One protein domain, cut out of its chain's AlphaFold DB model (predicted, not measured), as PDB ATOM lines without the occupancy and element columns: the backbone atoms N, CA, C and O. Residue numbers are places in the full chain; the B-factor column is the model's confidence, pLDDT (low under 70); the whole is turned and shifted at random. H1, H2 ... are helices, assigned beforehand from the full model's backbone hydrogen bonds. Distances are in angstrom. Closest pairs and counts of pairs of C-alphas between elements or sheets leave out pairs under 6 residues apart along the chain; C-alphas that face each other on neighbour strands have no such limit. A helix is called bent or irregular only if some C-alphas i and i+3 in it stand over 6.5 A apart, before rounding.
ATOM      1  N   ARG A 259     154.625 127.295 178.090       67.12
ATOM      2  CA  ARG A 259     154.340 127.268 176.646       67.12
ATOM      3  C   ARG A 259     155.147 128.299 175.851       67.12
ATOM      4  O   ARG A 259     155.574 128.000 174.739       67.12
ATOM      5  N   ARG A 260     155.391 129.498 176.401       68.50
ATOM      6  CA  ARG A 260     156.233 130.518 175.741       68.50
ATOM      7  C   ARG A 260     157.714 130.139 175.716       68.50
ATOM      8  O   ARG A 260     158.351 130.353 174.690       68.50
ATOM      9  N   ARG A 261     158.249 129.543 176.790       72.12
ATOM     10  CA  ARG A 261     159.628 129.016 176.796       72.12
ATOM     11  C   ARG A 261     159.803 127.897 175.770       72.12
ATOM     12  O   ARG A 261     160.718 127.961 174.961       72.12
ATOM     13  N   SER A 262     158.844 126.973 175.703       83.06
ATOM     14  CA  SER A 262     158.852 125.893 174.709       83.06
ATOM     15  C   SER A 262     158.854 126.395 173.259       83.06
ATOM     16  O   SER A 262     159.506 125.793 172.410       83.06
ATOM     17  N   LEU A 263     158.157 127.498 172.962       87.19
ATOM     18  CA  LEU A 263     158.139 128.091 171.621       87.19
ATOM     19  C   LEU A 263     159.476 128.740 171.246       87.19
ATOM     20  O   LEU A 263     159.934 128.568 170.119       87.19
ATOM     21  N   ALA A 264     160.113 129.458 172.173       86.94
ATOM     22  CA  ALA A 264     161.419 130.071 171.931       86.94
ATOM     23  C   ALA A 264     162.501 129.010 171.669       86.94
ATOM     24  O   ALA A 264     163.252 129.120 170.699       86.94
ATOM     25  N   ASP A 265     162.511 127.943 172.470       89.50
ATOM     26  CA  ASP A 265     163.432 126.819 172.290       89.50
ATOM     27  C   ASP A 265     163.188 126.108 170.950       89.50
ATOM     28  O   ASP A 265     164.134 125.753 170.246       89.50
ATOM     29  N   PHE A 266     161.921 125.965 170.544       93.00
ATOM     30  CA  PHE A 266     161.565 125.406 169.241       93.00
ATOM     31  C   PHE A 266     162.097 126.252 168.078       93.00
ATOM     32  O   PHE A 266     162.681 125.696 167.151       93.00
ATOM     33  N   PHE A 267     161.953 127.581 168.122       93.19
ATOM     34  CA  PHE A 267     162.490 128.459 167.075       93.19
ATOM     35  C   PHE A 267     164.019 128.428 167.003       93.19
ATOM     36  O   PHE A 267     164.570 128.432 165.905       93.19
ATOM     37  N   LEU A 268     164.707 128.342 168.142       91.69
ATOM     38  CA  LEU A 268     166.167 128.210 168.196       91.69
ATOM     39  C   LEU A 268     166.652 126.893 167.580       91.69
ATOM     40  O   LEU A 268     167.600 126.888 166.792       91.69
ATOM     41  N   ILE A 269     165.988 125.781 167.900       94.31
ATOM     42  CA  ILE A 269     166.292 124.470 167.312       94.31
ATOM     43  C   ILE A 269     165.971 124.475 165.815       94.31
ATOM     44  O   ILE A 269     166.784 124.019 165.012       94.31
ATOM     45  N   PHE A 270     164.825 125.037 165.425       93.69
ATOM     46  CA  PHE A 270     164.428 125.152 164.027       93.69
ATOM     47  C   PHE A 270     165.433 125.981 163.226       93.69
ATOM     48  O   PHE A 270     165.875 125.527 162.179       93.69
ATOM     49  N   ALA A 271     165.862 127.141 163.728       91.56
ATOM     50  CA  ALA A 271     166.864 127.975 163.065       91.56
ATOM     51  C   ALA A 271     168.207 127.243 162.910       91.56
ATOM     52  O   ALA A 271     168.782 127.248 161.823       91.56
ATOM     53  N   ARG A 272     168.667 126.538 163.955       92.75
ATOM     54  CA  ARG A 272     169.903 125.738 163.901       92.75
ATOM     55  C   ARG A 272     169.869 124.621 162.859       92.75
ATOM     56  O   ARG A 272     170.926 124.245 162.371       92.75
ATOM     57  N   ILE A 273     168.693 124.088 162.532       93.44
ATOM     58  CA  ILE A 273     168.539 123.027 161.527       93.44
ATOM     59  C   ILE A 273     168.266 123.620 160.139       93.44
ATOM     60  O   ILE A 273     168.836 123.167 159.151       93.44
ATOM     61  N   ALA A 274     167.416 124.641 160.044       92.50
ATOM     62  CA  ALA A 274     166.978 125.214 158.777       92.50
ATOM     63  C   ALA A 274     168.090 125.997 158.064       92.50
ATOM     64  O   ALA A 274     168.236 125.857 156.853       92.50
ATOM     65  N   ILE A 275     168.890 126.779 158.797       91.44
ATOM     66  CA  ILE A 275     169.978 127.587 158.220       91.44
ATOM     67  C   ILE A 275     170.993 126.722 157.453       91.44
ATOM     68  O   ILE A 275     171.175 126.979 156.264       91.44
ATOM     69  N   PRO A 276     171.592 125.659 158.030       92.00
ATOM     70  CA  PRO A 276     172.565 124.846 157.298       92.00
ATOM     71  C   PRO A 276     171.942 124.077 156.127       92.00
ATOM     72  O   PRO A 276     172.612 123.842 155.124       92.00
ATOM     73  N   ILE A 277     170.656 123.706 156.204       94.19
ATOM     74  CA  ILE A 277     169.950 123.088 155.072       94.19
ATOM     75  C   ILE A 277     169.805 124.090 153.921       94.19
ATOM     76  O   ILE A 277     170.038 123.727 152.769       94.19
ATOM     77  N   ILE A 278     169.444 125.341 154.217       90.56
ATOM     78  CA  ILE A 278     169.336 126.402 153.209       90.56
ATOM     79  C   ILE A 278     170.709 126.705 152.610       90.56
ATOM     80  O   ILE A 278     170.823 126.772 151.390       90.56
ATOM     81  N   GLU A 279     171.756 126.828 153.428       89.44
ATOM     82  CA  GLU A 279     173.126 127.037 152.943       89.44
ATOM     83  C   GLU A 279     173.579 125.900 152.024       89.44
ATOM     84  O   GLU A 279     174.069 126.154 150.924       89.44
ATOM     85  N   LEU A 280     173.348 124.644 152.417       92.44
ATOM     86  CA  LEU A 280     173.677 123.486 151.590       92.44
ATOM     87  C   LEU A 280     172.894 123.493 150.272       92.44
ATOM     88  O   LEU A 280     173.448 123.167 149.224       92.44
ATOM     89  N   LEU A 281     171.620 123.892 150.304       92.06
ATOM     90  CA  LEU A 281     170.775 123.982 149.117       92.06
ATOM     91  C   LEU A 281     171.241 125.097 148.175       92.06
ATOM     92  O   LEU A 281     171.251 124.896 146.963       92.06
ATOM     93  N   VAL A 282     171.694 126.234 148.710       90.00
ATOM     94  CA  VAL A 282     172.306 127.318 147.929       90.00
ATOM     95  C   VAL A 282     173.609 126.843 147.293       90.00
ATOM     96  O   VAL A 282     173.776 126.994 146.086       90.00
ATOM     97  N   VAL A 283     174.499 126.206 148.058       89.38
ATOM     98  CA  VAL A 283     175.778 125.685 147.550       89.38
ATOM     99  C   VAL A 283     175.564 124.596 146.496       89.38
ATOM    100  O   VAL A 283     176.286 124.562 145.506       89.38
ATOM    101  N   ALA A 284     174.555 123.739 146.656       91.00
ATOM    102  CA  ALA A 284     174.225 122.702 145.680       91.00
ATOM    103  C   ALA A 284     173.534 123.256 144.421       91.00
ATOM    104  O   ALA A 284     173.738 122.733 143.325       91.00
ATOM    105  N   ALA A 285     172.722 124.310 144.550       90.12
ATOM    106  CA  ALA A 285     172.001 124.909 143.430       90.12
ATOM    107  C   ALA A 285     172.865 125.881 142.614       90.12
ATOM    108  O   ALA A 285     172.667 125.991 141.402       90.12
ATOM    109  N   LEU A 286     173.833 126.563 143.237       87.00
ATOM    110  CA  LEU A 286     174.672 127.570 142.579       87.00
ATOM    111  C   LEU A 286     175.363 127.033 141.306       87.00
ATOM    112  O   LEU A 286     175.234 127.680 140.268       87.00
ATOM    113  N   PRO A 287     175.999 125.842 141.298       86.75
ATOM    114  CA  PRO A 287     176.634 125.301 140.096       86.75
ATOM    115  C   PRO A 287     175.632 124.999 138.981       86.75
ATOM    116  O   PRO A 287     175.941 125.201 137.810       86.75
ATOM    117  N   ILE A 288     174.420 124.551 139.329       89.81
ATOM    118  CA  ILE A 288     173.355 124.261 138.358       89.81
ATOM    119  C   ILE A 288     172.878 125.561 137.710       89.81
ATOM    120  O   ILE A 288     172.740 125.626 136.488       89.81
ATOM    121  N   PHE A 289     172.671 126.612 138.506       80.44
ATOM    122  CA  PHE A 289     172.308 127.931 137.992       80.44
ATOM    123  C   PHE A 289     173.416 128.535 137.134       80.44
ATOM    124  O   PHE A 289     173.117 129.076 136.071       80.44
ATOM    125  N   VAL A 290     174.681 128.402 137.542       87.81
ATOM    126  CA  VAL A 290     175.830 128.858 136.751       87.81
ATOM    127  C   VAL A 290     175.903 128.088 135.434       87.81
ATOM    128  O   VAL A 290     175.935 128.714 134.381       87.81
ATOM    129  N   ALA A 291     175.820 126.757 135.448       87.62
ATOM    130  CA  ALA A 291     175.854 125.942 134.234       87.62
ATOM    131  C   ALA A 291     174.678 126.246 133.291       87.62
ATOM    132  O   ALA A 291     174.872 126.396 132.084       87.62
ATOM    133  N   ALA A 292     173.463 126.402 133.825       86.94
ATOM    134  CA  ALA A 292     172.287 126.763 133.037       86.94
ATOM    135  C   ALA A 292     172.400 128.178 132.446       86.94
ATOM    136  O   ALA A 292     172.014 128.399 131.296       86.94
ATOM    137  N   SER A 293     172.950 129.128 133.205       82.12
ATOM    138  CA  SER A 293     173.153 130.510 132.758       82.12
ATOM    139  C   SER A 293     174.248 130.599 131.699       82.12
ATOM    140  O   SER A 293     174.029 131.210 130.657       82.12
ATOM    141  N   VAL A 294     175.377 129.914 131.904       86.44
ATOM    142  CA  VAL A 294     176.468 129.805 130.925       86.44
ATOM    143  C   VAL A 294     175.976 129.120 129.651       86.44
ATOM    144  O   VAL A 294     176.232 129.618 128.560       86.44
ATOM    145  N   GLY A 295     175.194 128.041 129.752       86.06
ATOM    146  CA  GLY A 295     174.614 127.371 128.585       86.06
ATOM    147  C   GLY A 295     173.685 128.281 127.774       86.06
ATOM    148  O   GLY A 295     173.789 128.344 126.549       86.06
ATOM    149  N   ARG A 296     172.813 129.046 128.447       83.19
ATOM    150  CA  ARG A 296     171.953 130.045 127.787       83.19
ATOM    151  C   ARG A 296     172.759 131.183 127.170       83.19
ATOM    152  O   ARG A 296     172.423 131.625 126.074       83.19
ATOM    153  N   PHE A 297     173.820 131.623 127.837       77.62
ATOM    154  CA  PHE A 297     174.721 132.644 127.322       77.62
ATOM    155  C   PHE A 297     175.449 132.163 126.060       77.62
ATOM    156  O   PHE A 297     175.448 132.869 125.059       77.62
ATOM    157  N   ILE A 298     175.969 130.932 126.048       79.12
ATOM    158  CA  ILE A 298     176.613 130.339 124.866       79.12
ATOM    159  C   ILE A 298     175.632 130.257 123.692       79.12
ATOM    160  O   ILE A 298     175.991 130.636 122.581       79.12
ATOM    161  N   LEU A 299     174.388 129.817 123.913       81.62
ATOM    162  CA  LEU A 299     173.374 129.772 122.853       81.62
ATOM    163  C   LEU A 299     173.032 131.167 122.313       81.62
ATOM    164  O   LEU A 299     172.847 131.329 121.107       81.62
ATOM    165  N   LEU A 300     172.977 132.175 123.185       75.94
ATOM    166  CA  LEU A 300     172.751 133.565 122.794       75.94
ATOM    167  C   LEU A 300     173.919 134.108 121.959       75.94
ATOM    168  O   LEU A 300     173.691 134.705 120.910       75.94
ATOM    169  N   VAL A 301     175.160 133.829 122.368       73.81
ATOM    170  CA  VAL A 301     176.368 134.179 121.608       73.81
ATOM    171  C   VAL A 301     176.390 133.456 120.259       73.81
ATOM    172  O   VAL A 301     176.648 134.092 119.243       73.81
ATOM    173  N   GLN A 302     176.044 132.168 120.199       77.56
ATOM    174  CA  GLN A 302     175.949 131.413 118.941       77.56
ATOM    175  C   GLN A 302     174.864 131.964 118.003       77.56
ATOM    176  O   GLN A 302     175.061 131.999 116.787       77.56
ATOM    177  N   ALA A 303     173.724 132.397 118.545       76.00
ATOM    178  CA  ALA A 303     172.659 133.019 117.766       76.00
ATOM    179  C   ALA A 303     173.091 134.383 117.204       76.00
ATOM    180  O   ALA A 303     172.859 134.653 116.028       76.00
ATOM    181  N   LEU A 304     173.774 135.204 118.010       69.00
ATOM    182  CA  LEU A 304     174.366 136.474 117.576       69.00
ATOM    183  C   LEU A 304     175.465 136.270 116.523       69.00
ATOM    184  O   LEU A 304     175.512 137.005 115.539       69.00
ATOM    185  N   TYR A 305     176.287 135.230 116.677       72.75
ATOM    186  CA  TYR A 305     177.358 134.873 115.746       72.75
ATOM    187  C   TYR A 305     176.846 134.517 114.346       72.75
ATOM    188  O   TYR A 305     177.517 134.761 113.352       72.75
ATOM    189  N   ARG A 306     175.633 133.959 114.231       75.06
ATOM    190  CA  ARG A 306     175.016 133.708 112.916       75.06
ATOM    191  C   ARG A 306     174.563 134.979 112.200       75.06
ATOM    192  O   ARG A 306     174.293 134.915 111.004       75.06
ATOM    193  N   VAL A 307     174.413 136.088 112.921       76.12
ATOM    194  CA  VAL A 307     173.813 137.328 112.409       76.12
ATOM    195  C   VAL A 307     174.865 138.406 112.137       76.12
ATOM    196  O   VAL A 307     174.657 139.241 111.262       76.12
ATOM    197  N   VAL A 308     175.991 138.391 112.855       70.31
ATOM    198  CA  VAL A 308     177.031 139.427 112.791       70.31
ATOM    199  C   VAL A 308     178.357 138.810 112.350       70.31
ATOM    200  O   VAL A 308     178.710 137.730 112.814       70.31
ATOM    201  N   ASP A 309     179.085 139.506 111.472       76.50
ATOM    202  CA  ASP A 309     180.428 139.135 111.011       76.50
ATOM    203  C   ASP A 309     181.339 138.822 112.220       76.50
ATOM    204  O   ASP A 309     181.581 139.674 113.084       76.50
ATOM    205  N   GLY A 310     181.726 137.551 112.347       69.19
ATOM    206  CA  GLY A 310     182.005 136.906 113.636       69.19
ATOM    207  C   GLY A 310     183.219 137.439 114.401       69.19
ATOM    208  O   GLY A 310     183.249 137.392 115.633       69.19
ATOM    209  N   ASP A 311     184.197 137.999 113.693       75.38
ATOM    210  CA  ASP A 311     185.503 138.342 114.266       75.38
ATOM    211  C   ASP A 311     185.476 139.598 115.148       75.38
ATOM    212  O   ASP A 311     186.182 139.672 116.159       75.38
ATOM    213  N   ALA A 312     184.644 140.588 114.810       75.56
ATOM    214  CA  ALA A 312     184.524 141.814 115.603       75.56
ATOM    215  C   ALA A 312     183.736 141.572 116.901       75.56
ATOM    216  O   ALA A 312     184.080 142.104 117.958       75.56
ATOM    217  N   LEU A 313     182.709 140.721 116.836       71.94
ATOM    218  CA  LEU A 313     181.840 140.433 117.972       71.94
ATOM    219  C   LEU A 313     182.538 139.564 119.029       71.94
ATOM    220  O   LEU A 313     182.343 139.795 120.222       71.94
ATOM    221  N   ILE A 314     183.370 138.597 118.616       70.19
ATOM    222  CA  ILE A 314     184.151 137.758 119.543       70.19
ATOM    223  C   ILE A 314     185.086 138.622 120.384       70.19
ATOM    224  O   ILE A 314     185.131 138.468 121.604       70.19
ATOM    225  N   ARG A 315     185.808 139.546 119.743       75.38
ATOM    226  CA  ARG A 315     186.808 140.373 120.421       75.38
ATOM    227  C   ARG A 315     186.167 141.255 121.489       75.38
ATOM    228  O   ARG A 315     186.652 141.301 122.618       75.38
ATOM    229  N   GLU A 316     185.035 141.872 121.161       74.88
ATOM    230  CA  GLU A 316     184.360 142.770 122.094       74.88
ATOM    231  C   GLU A 316     183.599 142.010 123.188       74.88
ATOM    232  O   GLU A 316     183.646 142.391 124.355       74.88
ATOM    233  N   SER A 317     182.984 140.869 122.864       72.81
ATOM    234  CA  SER A 317     182.295 140.034 123.860       72.81
ATOM    235  C   SER A 317     183.266 139.389 124.852       72.81
ATOM    236  O   SER A 317     182.970 139.337 126.045       72.81
ATOM    237  N   ALA A 318     184.437 138.935 124.389       77.00
ATOM    238  CA  ALA A 318     185.494 138.419 125.258       77.00
ATOM    239  C   ALA A 318     186.017 139.510 126.202       77.00
ATOM    240  O   ALA A 318     186.197 139.258 127.393       77.00
ATOM    241  N   ARG A 319     186.167 140.743 125.701       78.25
ATOM    242  CA  ARG A 319     186.555 141.901 126.513       78.25
ATOM    243  C   ARG A 319     185.516 142.228 127.587       78.25
ATOM    244  O   ARG A 319     185.887 142.381 128.748       78.25
ATOM    245  N   TYR A 320     184.227 142.270 127.240       73.38
ATOM    246  CA  TYR A 320     183.149 142.494 128.214       73.38
ATOM    247  C   TYR A 320     183.044 141.364 129.245       73.38
ATOM    248  O   TYR A 320     182.889 141.641 130.433       73.38
ATOM    249  N   GLY A 321     183.172 140.105 128.818       78.56
ATOM    250  CA  GLY A 321     183.178 138.948 129.717       78.56
ATOM    251  C   GLY A 321     184.349 138.980 130.700       78.56
ATOM    252  O   GLY A 321     184.153 138.758 131.894       78.56
ATOM    253  N   TYR A 322     185.545 139.334 130.224       78.12
ATOM    254  CA  TYR A 322     186.729 139.507 131.062       78.12
ATOM    255  C   TYR A 322     186.568 140.666 132.054       78.12
ATOM    256  O   TYR A 322     186.821 140.486 133.242       78.12
ATOM    257  N   CYS A 323     186.079 141.830 131.606       74.12
ATOM    258  CA  CYS A 323     185.833 142.982 132.482       74.12
ATOM    259  C   CYS A 323     184.794 142.664 133.565       74.12
ATOM    260  O   CYS A 323     184.980 143.023 134.726       74.12
ATOM    261  N   PHE A 324     183.725 141.950 133.204       74.50
ATOM    262  CA  PHE A 324     182.709 141.504 134.152       74.50
ATOM    263  C   PHE A 324     183.299 140.540 135.188       74.50
ATOM    264  O   PHE A 324     183.154 140.767 136.387       74.50
ATOM    265  N   LEU A 325     184.023 139.502 134.755       71.69
ATOM    266  CA  LEU A 325     184.664 138.543 135.662       71.69
ATOM    267  C   LEU A 325     185.692 139.219 136.579       71.69
ATOM    268  O   LEU A 325     185.690 138.960 137.779       71.69
ATOM    269  N   LYS A 326     186.511 140.130 136.045       76.00
ATOM    270  CA  LYS A 326     187.481 140.913 136.819       76.00
ATOM    271  C   LYS A 326     186.795 141.758 137.897       76.00
ATOM    272  O   LYS A 326     187.142 141.629 139.067       76.00
ATOM    273  N   SER A 327     185.762 142.521 137.529       71.94
ATOM    274  CA  SER A 327     184.967 143.321 138.474       71.94
ATOM    275  C   SER A 327     184.315 142.458 139.563       71.94
ATOM    276  O   SER A 327     184.299 142.830 140.734       71.94
ATOM    277  N   THR A 328     183.839 141.261 139.205       66.12
ATOM    278  CA  THR A 328     183.225 140.337 140.172       66.12
ATOM    279  C   THR A 328     184.259 139.769 141.155       66.12
ATOM    280  O   THR A 328     183.970 139.625 142.344       66.12
ATOM    281  N   CYS A 329     185.475 139.473 140.687       70.88
ATOM    282  CA  CYS A 329     186.567 138.942 141.508       70.88
ATOM    283  C   CYS A 329     187.183 139.984 142.449       70.88
ATOM    284  O   CYS A 329     187.556 139.629 143.566       70.88
ATOM    285  N   GLU A 330     187.229 141.261 142.060       72.88
ATOM    286  CA  GLU A 330     187.653 142.358 142.948       72.88
ATOM    287  C   GLU A 330     186.756 142.467 144.191       72.88
ATOM    288  O   GLU A 330     187.214 142.847 145.264       72.88
ATOM    289  N   HIS A 331     185.482 142.083 144.077       66.88
ATOM    290  CA  HIS A 331     184.533 142.107 145.194       66.88
ATOM    291  C   HIS A 331     184.522 140.798 146.003       66.88
ATOM    292  O   HIS A 331     183.947 140.750 147.090       66.88
ATOM    293  N   TRP A 332     185.147 139.730 145.490       70.00
ATOM    294  CA  TRP A 332     185.188 138.401 146.108       70.00
ATOM    295  C   TRP A 332     186.599 137.792 145.997       70.00
ATOM    296  O   TRP A 332     186.846 136.964 145.116       70.00
ATOM    297  N   PRO A 333     187.517 138.104 146.934       64.56
ATOM    298  CA  PRO A 333     188.940 137.742 146.839       64.56
ATOM    299  C   PRO A 333     189.220 136.239 146.677       64.56
ATOM    300  O   PRO A 333     190.257 135.838 146.156       64.56
ATOM    301  N   ARG A 334     188.285 135.372 147.091       62.66
ATOM    302  CA  ARG A 334     188.414 133.909 146.964       62.66
ATOM    303  C   ARG A 334     188.217 133.382 145.535       62.66
ATOM    304  O   ARG A 334     188.568 132.237 145.277       62.66
ATOM    305  N   LEU A 335     187.680 134.186 144.617       56.06
ATOM    306  CA  LEU A 335     187.475 133.817 143.208       56.06
ATOM    307  C   LEU A 335     188.692 134.110 142.311       56.06
ATOM    308  O   LEU A 335     188.728 133.639 141.177       56.06
ATOM    309  N   ILE A 336     189.713 134.813 142.819       60.41
ATOM    310  CA  ILE A 336     190.919 135.213 142.067       60.41
ATOM    311  C   ILE A 336     191.652 134.010 141.444       60.41
ATOM    312  O   ILE A 336     192.114 134.097 140.307       60.41
ATOM    313  N   TRP A 337     191.646 132.853 142.114       57.91
ATOM    314  CA  TRP A 337     192.250 131.610 141.612       57.91
ATOM    315  C   TRP A 337     191.683 131.134 140.261       57.91
ATOM    316  O   TRP A 337     192.387 130.480 139.494       57.91
ATOM    317  N   PHE A 338     190.428 131.462 139.933       54.94
ATOM    318  CA  PHE A 338     189.831 131.098 138.642       54.94
ATOM    319  C   PHE A 338     190.315 131.983 137.481       54.94
ATOM    320  O   PHE A 338     190.327 131.523 136.340       54.94
ATOM    321  N   LEU A 339     190.721 133.229 137.751       58.56
ATOM    322  CA  LEU A 339     191.198 134.162 136.724       58.56
ATOM    323  C   LEU A 339     192.642 133.872 136.296       58.56
ATOM    324  O   LEU A 339     192.944 133.970 135.107       58.56
ATOM    325  N   GLU A 340     193.514 133.458 137.222       58.50
ATOM    326  CA  GLU A 340     194.905 133.095 136.897       58.50
ATOM    327  C   GLU A 340     194.985 131.886 135.950       58.50
ATOM    328  O   GLU A 340     195.792 131.863 135.023       58.50
ATOM    329  N   LEU A 341     194.081 130.914 136.106       52.44
ATOM    330  CA  LEU A 341     194.001 129.730 135.243       52.44
ATOM    331  C   LEU A 341     193.575 130.071 133.802       52.44
ATOM    332  O   LEU A 341     193.971 129.394 132.849       52.44
ATOM    333  N   TYR A 342     192.786 131.136 133.635       54.81
ATOM    334  CA  TYR A 342     192.324 131.607 132.328       54.81
ATOM    335  C   TYR A 342     193.407 132.401 131.583       54.81
ATOM    336  O   TYR A 342     193.549 132.257 130.372       54.81
ATOM    337  N   HIS A 343     194.221 133.174 132.312       56.56
ATOM    338  CA  HIS A 343     195.368 133.909 131.760       56.56
ATOM    339  C   HIS A 343     196.445 132.976 131.184       56.56
ATOM    340  O   HIS A 343     197.029 133.266 130.148       56.56
ATOM    341  N   ILE A 344     196.661 131.809 131.799       53.66
ATOM    342  CA  ILE A 344     197.667 130.831 131.339       53.66
ATOM    343  C   ILE A 344     197.215 130.065 130.081       53.66
ATOM    344  O   ILE A 344     198.043 129.557 129.329       53.66
ATOM    345  N   THR A 345     195.907 129.941 129.842       45.91
ATOM    346  CA  THR A 345     195.365 129.092 128.762       45.91
ATOM    347  C   THR A 345     195.032 129.849 127.480       45.91
ATOM    348  O   THR A 345     194.878 129.224 126.429       45.91
ATOM    349  N   VAL A 346     194.936 131.174 127.541       53.91
ATOM    350  CA  VAL A 346     194.551 132.023 126.415       53.91
ATOM    351  C   VAL A 346     195.616 133.106 126.276       53.91
ATOM    352  O   VAL A 346     195.602 134.079 127.016       53.91
TER     353      VAL A 346
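What this domain is: This is residues 259 to 346 of the 354 residues of an uncharacterized protein of Pseudogymnoascus sp. 23342-1-I1 (UniProt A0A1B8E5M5). A long, bent helix, H1, sticks out with its residues 259 to 300 as a free arm, and at the far end of H1 the chain folds back into H2 and then folds back once more into H3, so that the three helices make an extended zigzag. H2 and H3 form a helical hairpin in contact near the turn between them, while H2 meets H1 loosely, near the turn that joins them. The printed part has 88 residues, with three named helices in the order H1, H2, H3 and no named strand; the class is all helix. It is extended, with a radius of gyration of the C-alphas of 21.3 A, and it spans 72 by 28 by 17 A, the arm making much of the length.

Where its parts are: H1 runs from residue 259 to residue 305, 47 residues, and is the longest helix. By its hydrogen bonds it was assigned as one helix, but it is bent: the C-alphas of residues 284 and 287 are 6.6 A apart, where about 5 A is found in a regular helix. Its first arm, H1a, holds residues 259 to 284 and measures 37.1 A from first to last C-alpha, beginning at C-alpha 259 at (154.340, 127.268, 176.646). Its second arm, H1b, holds residues 287 to 305, measures 26.2 A and ends at C-alpha 305 at (177.358, 134.873, 115.746). Residues 285 and 286 belong to neither arm. H2 holds residues 310 to 330 and measures 30.3 A. H3 holds residues 333 to 345, measures 21.0 A and ends at C-alpha 345 at (195.365, 129.092, 128.762). H3 is irregular, but only just: C-alphas 334 and 337 are 7.0 A apart, and its line is a rough one.

How they stand to each other: H1a touches no helix, and it is apart from H2 and from H3. The lines of H1a and H1b stand at a steep tilt of 40 degrees. H1b and H2 are close but not clearly touching, with 1 pair of C-alphas within 8 A, those of Tyr 305 and Leu 313, 7.5 A apart. They run opposite ways at a shallow tilt of 26 degrees, and their centres are 14.5 A apart. H2 and H3 touch, with 5 pairs of C-alphas within 8 A; the closest are those of Cys 329 and Leu 335, 5.5 A apart. H2 touches H3 with residues 325 to 330 alone, and H3 touches H2 with residues 335 to 339 alone. The two are a helical hairpin, running opposite ways at a shallow tilt of 31 degrees. H1b and H3 are apart. In H1b every O i to N i+4 pair is within hydrogen-bond range; in H1a 20 of 22 such pairs are, in H2 16 of 17, and in H3 3 of 9, beside 5 of 10 O i to N i+3 pairs in H3.

The domain as a whole: The two C-alphas farthest apart are those of Arg 259 and Asp 309, 71.6 A from each other, and from the first to the last printed C-alpha, Arg 259 to Val 346, it is 64.5 A. Without residues 259 to 300, which stand free, the body has 46 residues and spans 38 by 21 by 14 A. The printed part has no cut. The links from H1 to H2, 4 residues, and from H2 to H3, 2 residues, are both tight. The mean pLDDT of the printed part is 77.2, and 20 residues are under 70: residues 259 to 260, 304, 310, 328, 331 and 333 to 346. H3 has a mean pLDDT of 57, against 89 for H1a.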